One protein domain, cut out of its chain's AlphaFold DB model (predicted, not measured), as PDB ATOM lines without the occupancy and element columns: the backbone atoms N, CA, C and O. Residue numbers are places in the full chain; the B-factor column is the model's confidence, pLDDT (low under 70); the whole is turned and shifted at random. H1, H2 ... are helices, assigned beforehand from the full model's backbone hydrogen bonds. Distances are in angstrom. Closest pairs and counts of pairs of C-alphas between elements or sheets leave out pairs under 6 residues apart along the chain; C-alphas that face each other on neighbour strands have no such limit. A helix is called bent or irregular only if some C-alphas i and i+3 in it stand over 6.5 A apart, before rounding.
ATOM      1  N   TYR A 370     219.814 161.589 227.191       92.31
ATOM      2  CA  TYR A 370     220.488 162.306 226.109       92.31
ATOM      3  C   TYR A 370     221.960 162.583 226.438       92.31
ATOM      4  O   TYR A 370     222.837 162.256 225.643       92.31
ATOM      5  N   ARG A 371     222.247 163.105 227.639       92.69
ATOM      6  CA  ARG A 371     223.622 163.372 228.087       92.69
ATOM      7  C   ARG A 371     224.480 162.122 228.122       92.69
ATOM      8  O   ARG A 371     225.606 162.164 227.651       92.69
ATOM      9  N   LYS A 372     223.968 161.019 228.670       91.81
ATOM     10  CA  LYS A 372     224.723 159.761 228.798       91.81
ATOM     11  C   LYS A 372     225.107 159.155 227.450       91.81
ATOM     12  O   LYS A 372     226.131 158.487 227.367       91.81
ATOM     13  N   ASN A 373     224.318 159.429 226.413       88.56
ATOM     14  CA  ASN A 373     224.595 159.008 225.042       88.56
ATOM     15  C   ASN A 373     225.531 159.970 224.285       88.56
ATOM     16  O   ASN A 373     225.935 159.681 223.160       88.56
ATOM     17  N   ASP A 374     225.895 161.114 224.867       90.25
ATOM     18  CA  ASP A 374     226.859 162.032 224.268       90.25
ATOM     19  C   ASP A 374     228.285 161.484 224.435       90.25
ATOM     20  O   ASP A 374     228.745 161.194 225.542       90.25
ATOM     21  N   VAL A 375     229.039 161.418 223.338       88.19
ATOM     22  CA  VAL A 375     230.441 160.957 223.330       88.19
ATOM     23  C   VAL A 375     231.355 161.761 224.273       88.19
ATOM     24  O   VAL A 375     232.424 161.291 224.667       88.19
ATOM     25  N   ARG A 376     230.964 162.986 224.655       92.19
ATOM     26  CA  ARG A 376     231.699 163.844 225.596       92.19
ATOM     27  C   ARG A 376     231.494 163.430 227.054       92.19
ATOM     28  O   ARG A 376     232.366 163.741 227.869       92.19
ATOM     29  N   TYR A 377     230.400 162.740 227.384       93.56
ATOM     30  CA  TYR A 377     229.939 162.491 228.754       93.56
ATOM     31  C   TYR A 377     231.037 161.924 229.657       93.56
ATOM     32  O   TYR A 377     231.429 162.561 230.632       93.56
ATOM     33  N   ASN A 378     231.618 160.781 229.283       93.31
ATOM     34  CA  ASN A 378     232.615 160.089 230.109       93.31
ATOM     35  C   ASN A 378     233.870 160.937 230.363       93.31
ATOM     36  O   ASN A 378     234.441 160.918 231.455       93.31
ATOM     37  N   ARG A 379     234.291 161.730 229.370       93.75
ATOM     38  CA  ARG A 379     235.443 162.630 229.504       93.75
ATOM     39  C   ARG A 379     235.152 163.771 230.478       93.75
ATOM     40  O   ARG A 379     236.025 164.126 231.271       93.75
ATOM     41  N   ILE A 380     233.965 164.370 230.393       95.06
ATOM     42  CA  ILE A 380     233.558 165.468 231.278       95.06
ATOM     43  C   ILE A 380     233.339 164.949 232.698       95.06
ATOM     44  O   ILE A 380     233.893 165.530 233.629       95.06
ATOM     45  N   LEU A 381     232.676 163.801 232.856       95.94
ATOM     46  CA  LEU A 381     232.540 163.105 234.132       95.94
ATOM     47  C   LEU A 381     233.910 162.847 234.780       95.94
ATOM     48  O   LEU A 381     234.132 163.219 235.927       95.94
ATOM     49  N   GLY A 382     234.880 162.305 234.033       95.69
ATOM     50  CA  GLY A 382     236.231 162.061 234.549       95.69
ATOM     51  C   GLY A 382     236.942 163.332 235.035       95.69
ATOM     52  O   GLY A 382     237.579 163.332 236.094       95.69
ATOM     53  N   ARG A 383     236.804 164.446 234.300       95.12
ATOM     54  CA  ARG A 383     237.324 165.762 234.718       95.12
ATOM     55  C   ARG A 383     236.611 166.278 235.964       95.12
ATOM     56  O   ARG A 383     237.281 166.734 236.889       95.12
ATOM     57  N   PHE A 384     235.283 166.208 235.997       96.06
ATOM     58  CA  PHE A 384     234.472 166.634 237.131       96.06
ATOM     59  C   PHE A 384     234.849 165.866 238.398       96.06
ATOM     60  O   PHE A 384     235.231 166.489 239.393       96.06
ATOM     61  N   SER A 385     234.860 164.534 238.327       95.94
ATOM     62  CA  SER A 385     235.187 163.683 239.465       95.94
ATOM     63  C   SER A 385     236.606 163.934 239.964       95.94
ATOM     64  O   SER A 385     236.818 164.058 241.163       95.94
ATOM     65  N   SER A 386     237.573 164.145 239.063       95.12
ATOM     66  CA  SER A 386     238.946 164.511 239.445       95.12
ATOM     67  C   SER A 386     239.031 165.841 240.212       95.12
ATOM     68  O   SER A 386     239.847 165.984 241.121       95.12
ATOM     69  N   ARG A 387     238.192 166.835 239.878       94.31
ATOM     70  CA  ARG A 387     238.144 168.118 240.607       94.31
ATOM     71  C   ARG A 387     237.573 167.964 242.015       94.31
ATOM     72  O   ARG A 387     238.033 168.655 242.921       94.31
ATOM     73  N   LEU A 388     236.564 167.111 242.190       94.19
ATOM     74  CA  LEU A 388     235.939 166.868 243.489       94.19
ATOM     75  C   LEU A 388     236.806 165.990 244.391       94.19
ATOM     76  O   LEU A 388     236.998 166.333 245.560       94.19
ATOM     77  N   THR A 389     237.433 164.948 243.848       95.50
ATOM     78  CA  THR A 389     238.373 164.123 244.614       95.50
ATOM     79  C   THR A 389     239.600 164.912 245.062       95.50
ATOM     80  O   THR A 389     240.033 164.780 246.206       95.50
ATOM     81  N   ALA A 390     240.089 165.855 244.247       94.56
ATOM     82  CA  ALA A 390     241.128 166.802 244.660       94.56
ATOM     83  C   ALA A 390     240.707 167.719 245.830       94.56
ATOM     84  O   ALA A 390     241.562 168.303 246.495       94.56
ATOM     85  N   ARG A 391     239.400 167.851 246.096       94.25
ATOM     86  CA  ARG A 391     238.824 168.587 247.236       94.25
ATOM     87  C   ARG A 391     238.418 167.673 248.400       94.25
ATOM     88  O   ARG A 391     237.885 168.176 249.386       94.25
ATOM     89  N   GLY A 392     238.696 166.371 248.313       93.81
ATOM     90  CA  GLY A 392     238.453 165.392 249.376       93.81
ATOM     91  C   GLY A 392     237.105 164.666 249.320       93.81
ATOM     92  O   GLY A 392     236.759 164.013 250.298       93.81
ATOM     93  N   VAL A 393     236.354 164.774 248.220       94.25
ATOM     94  CA  VAL A 393     235.115 164.002 247.990       94.25
ATOM     95  C   VAL A 393     235.473 162.604 247.472       94.25
ATOM     96  O   VAL A 393     236.426 162.462 246.707       94.25
ATOM     97  N   ASP A 394     234.738 161.562 247.865       95.06
ATOM     98  CA  ASP A 394     234.982 160.205 247.354       95.06
ATOM     99  C   ASP A 394     234.663 160.093 245.848       95.06
ATOM    100  O   ASP A 394     233.853 160.852 245.318       95.06
ATOM    101  N   LEU A 395     235.291 159.156 245.127       92.06
ATOM    102  CA  LEU A 395     235.067 158.990 243.685       92.06
ATOM    103  C   LEU A 395     233.634 158.545 243.355       92.06
ATOM    104  O   LEU A 395     233.081 158.997 242.346       92.06
ATOM    105  N   ALA A 396     233.035 157.676 244.174       92.69
ATOM    106  CA  ALA A 396     231.663 157.224 243.961       92.69
ATOM    107  C   ALA A 396     230.688 158.389 244.160       92.69
ATOM    108  O   ALA A 396     229.890 158.679 243.272       92.69
ATOM    109  N   GLU A 397     230.852 159.129 245.259       92.50
ATOM    110  CA  GLU A 397     230.080 160.342 245.550       92.50
ATOM    111  C   GLU A 397     230.268 161.402 244.453       92.50
ATOM    112  O   GLU A 397     229.303 161.969 243.951       92.50
ATOM    113  N   SER A 398     231.504 161.616 243.994       90.50
ATOM    114  CA  SER A 398     231.808 162.565 242.917       90.50
ATOM    115  C   SER A 398     231.123 162.202 241.599       90.50
ATOM    116  O   SER A 398     230.788 163.083 240.814       90.50
ATOM    117  N   THR A 399     230.926 160.911 241.340       91.50
ATOM    118  CA  THR A 399     230.254 160.433 240.128       91.50
ATOM    119  C   THR A 399     228.737 160.539 240.250       91.50
ATOM    120  O   THR A 399     228.074 160.877 239.275       91.50
ATOM    121  N   GLU A 400     228.191 160.311 241.445       90.81
ATOM    122  CA  GLU A 400     226.761 160.457 241.733       90.81
ATOM    123  C   GLU A 400     226.306 161.915 241.603       90.81
ATOM    124  O   GLU A 400     225.329 162.205 240.915       90.81
ATOM    125  N   VAL A 401     227.065 162.858 242.171       94.69
ATOM    126  CA  VAL A 401     226.684 164.279 242.137       94.69
ATOM    127  C   VAL A 401     226.839 164.918 240.757       94.69
ATOM    128  O   VAL A 401     226.358 166.029 240.556       94.69
ATOM    129  N   PHE A 402     227.482 164.259 239.788       96.38
ATOM    130  CA  PHE A 402     227.689 164.806 238.443       96.38
ATOM    131  C   PHE A 402     226.378 165.190 237.748       96.38
ATOM    132  O   PHE A 402     226.313 166.230 237.100       96.38
ATOM    133  N   ASP A 403     225.339 164.374 237.913       95.25
ATOM    134  CA  ASP A 403     224.035 164.535 237.263       95.25
ATOM    135  C   ASP A 403     223.034 165.355 238.101       95.25
ATOM    136  O   ASP A 403     221.886 165.562 237.696       95.25
ATOM    137  N   GLU A 404     223.454 165.838 239.273       95.31
ATOM    138  CA  GLU A 404     222.576 166.548 240.198       95.31
ATOM    139  C   GLU A 404     222.263 167.978 239.752       95.31
ATOM    140  O   GLU A 404     223.096 168.681 239.186       95.31
ATOM    141  N   ASP A 405     221.052 168.444 240.065       95.19
ATOM    142  CA  ASP A 405     220.509 169.735 239.607       95.19
ATOM    143  C   ASP A 405     221.358 170.948 240.059       95.19
ATOM    144  O   ASP A 405     221.402 171.985 239.386       95.19
ATOM    145  N   TYR A 406     222.029 170.832 241.209       94.38
ATOM    146  CA  TYR A 406     222.875 171.882 241.786       94.38
ATOM    147  C   TYR A 406     224.327 171.847 241.295       94.38
ATOM    148  O   TYR A 406     225.086 172.769 241.601       94.38
ATOM    149  N   SER A 407     224.723 170.801 240.573       95.31
ATOM    150  CA  SER A 407     226.097 170.614 240.120       95.31
ATOM    151  C   SER A 407     226.383 171.387 238.844       95.31
ATOM    152  O   SER A 407     225.506 171.568 238.007       95.31
ATOM    153  N   ASP A 408     227.634 171.819 238.720       94.69
ATOM    154  CA  ASP A 408     228.221 172.448 237.537       94.69
ATOM    155  C   ASP A 408     229.135 171.409 236.869       94.69
ATOM    156  O   ASP A 408     230.303 171.222 237.247       94.69
ATOM    157  N   SER A 409     228.534 170.613 235.982       94.94
ATOM    158  CA  SER A 409     229.144 169.405 235.427       94.94
ATOM    159  C   SER A 409     230.401 169.707 234.617       94.94
ATOM    160  O   SER A 409     231.418 169.022 234.773       94.94
ATOM    161  N   ASP A 410     230.377 170.736 233.777       92.81
ATOM    162  CA  ASP A 410     231.479 171.072 232.881       92.81
ATOM    163  C   ASP A 410     232.409 172.162 233.462       92.81
ATOM    164  O   ASP A 410     233.602 172.203 233.139       92.81
ATOM    165  N   GLY A 411     231.954 172.912 234.470       92.56
ATOM    166  CA  GLY A 411     232.725 173.918 235.196       92.56
ATOM    167  C   GLY A 411     232.615 175.333 234.666       92.56
ATOM    168  O   GLY A 411     233.543 176.112 234.918       92.56
ATOM    169  N   ASP A 412     231.596 175.642 233.877       91.44
ATOM    170  CA  ASP A 412     231.436 176.952 233.259       91.44
ATOM    171  C   ASP A 412     230.737 177.979 234.177       91.44
ATOM    172  O   ASP A 412     230.707 179.181 233.884       91.44
ATOM    173  N   GLY A 413     230.285 177.528 235.351       91.75
ATOM    174  CA  GLY A 413     229.647 178.335 236.383       91.75
ATOM    175  C   GLY A 413     228.120 178.290 236.369       91.75
ATOM    176  O   GLY A 413     227.506 178.976 237.199       91.75
ATOM    177  N   PHE A 414     227.499 177.507 235.485       93.69
ATOM    178  CA  PHE A 414     226.064 177.247 235.496       93.69
ATOM    179  C   PHE A 414     225.759 175.873 236.095       93.69
ATOM    180  O   PHE A 414     226.549 174.942 236.028       93.69
ATOM    181  N   SER A 415     224.615 175.759 236.772       95.56
ATOM    182  CA  SER A 415     224.188 174.469 237.312       95.56
ATOM    183  C   SER A 415     223.354 173.708 236.286       95.56
ATOM    184  O   SER A 415     222.613 174.326 235.519       95.56
ATOM    185  N   ASN A 416     223.346 172.382 236.377       95.81
ATOM    186  CA  ASN A 416     222.528 171.507 235.538       95.81
ATOM    187  C   ASN A 416     221.051 171.941 235.494       95.81
ATOM    188  O   ASN A 416     220.426 171.941 234.434       95.81
ATOM    189  N   LEU A 417     220.477 172.366 236.630       96.06
ATOM    190  CA  LEU A 417     219.118 172.919 236.678       96.06
ATOM    191  C   LEU A 417     218.967 174.180 235.825       96.06
ATOM    192  O   LEU A 417     217.970 174.329 235.119       96.06
ATOM    193  N   PHE A 418     219.920 175.107 235.925       95.62
ATOM    194  CA  PHE A 418     219.890 176.347 235.163       95.62
ATOM    195  C   PHE A 418     219.958 176.049 233.667       95.62
ATOM    196  O   PHE A 418     219.090 176.491 232.914       95.62
ATOM    197  N   GLU A 419     220.922 175.233 233.260       94.50
ATOM    198  CA  GLU A 419     221.148 174.885 231.864       94.50
ATOM    199  C   GLU A 419     219.952 174.166 231.253       94.50
ATOM    200  O   GLU A 419     219.392 174.600 230.243       94.50
ATOM    201  N   ARG A 420     219.465 173.127 231.932       93.69
ATOM    202  CA  ARG A 420     218.295 172.360 231.504       93.69
ATOM    203  C   ARG A 420     217.034 173.218 231.422       93.69
ATOM    204  O   ARG A 420     216.233 173.045 230.506       93.69
ATOM    205  N   SER A 421     216.866 174.181 232.331       94.56
ATOM    206  CA  SER A 421     215.722 175.104 232.308       94.56
ATOM    207  C   SER A 421     215.744 176.108 231.153       94.56
ATOM    208  O   SER A 421     214.715 176.723 230.869       94.56
ATOM    209  N   MET A 422     216.897 176.300 230.510       92.94
ATOM    210  CA  MET A 422     217.087 177.225 229.390       92.94
ATOM    211  C   MET A 422     217.431 176.505 228.075       92.94
ATOM    212  O   MET A 422     217.595 177.161 227.045       92.94
ATOM    213  N   GLY A 423     217.497 175.168 228.080       91.06
ATOM    214  CA  GLY A 423     217.840 174.366 226.901       91.06
ATOM    215  C   GLY A 423     219.315 174.484 226.492       91.06
ATOM    216  O   GLY A 423     219.622 174.489 225.299       91.06
TER     217      GLY A 423
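What this domain is: This is residues 370 to 423 of the 523 residues of an uncharacterized protein of Opitutae bacterium (UniProt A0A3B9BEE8). Helices H1 and H2 pack on each other as a steeply angled pair, and the short H3 lies beyond the end of H2, running nearly the same way. A loop, residues 404 to 415, joins H2 to H3. The 54 printed residues have three named helices, in the order H1, H2, H3, and no named strand: all helix. The whole is compact, with a radius of gyration of the C-alphas of 10.9 A and spans of 32 by 22 by 17 A.

How they stand to each other: Start at H1, residues 377 to 389; it touches H2, residues 395 to 403, at a steep tilt of 55 degrees, opposite ways. Their closest C-alphas, Ser 385 and Ser 398, are 5.0 A apart. H3, residues 416 to 422, is close to H2 but not clearly touching, the closest C-alphas, Asp 403 and Asn 416, being 7.3 A apart. These two run the same way at a shallow tilt of 13 degrees. H1 and H3 are apart. Every O i to N i+4 pair is within hydrogen-bond range in H1 and H3, and 3 of 5 in H2.

Where its parts are: Find C-alpha 377 at (229.939, 162.491, 228.754); H1 runs 18.0 A from there. H2 spans 13.9 A and is only just irregular: C-alphas 400 and 403 are 6.6 A apart. H3 spans 10.0 A to C-alpha 422 at (217.087, 177.225, 229.390).

The domain as a whole: The farthest C-alphas, Gly 392 and Gly 423, are 31.8 A apart. The printed part has no cut. The link H1 to H2 is tight; H2 to H3 is long. No printed residue is under 70 in pLDDT.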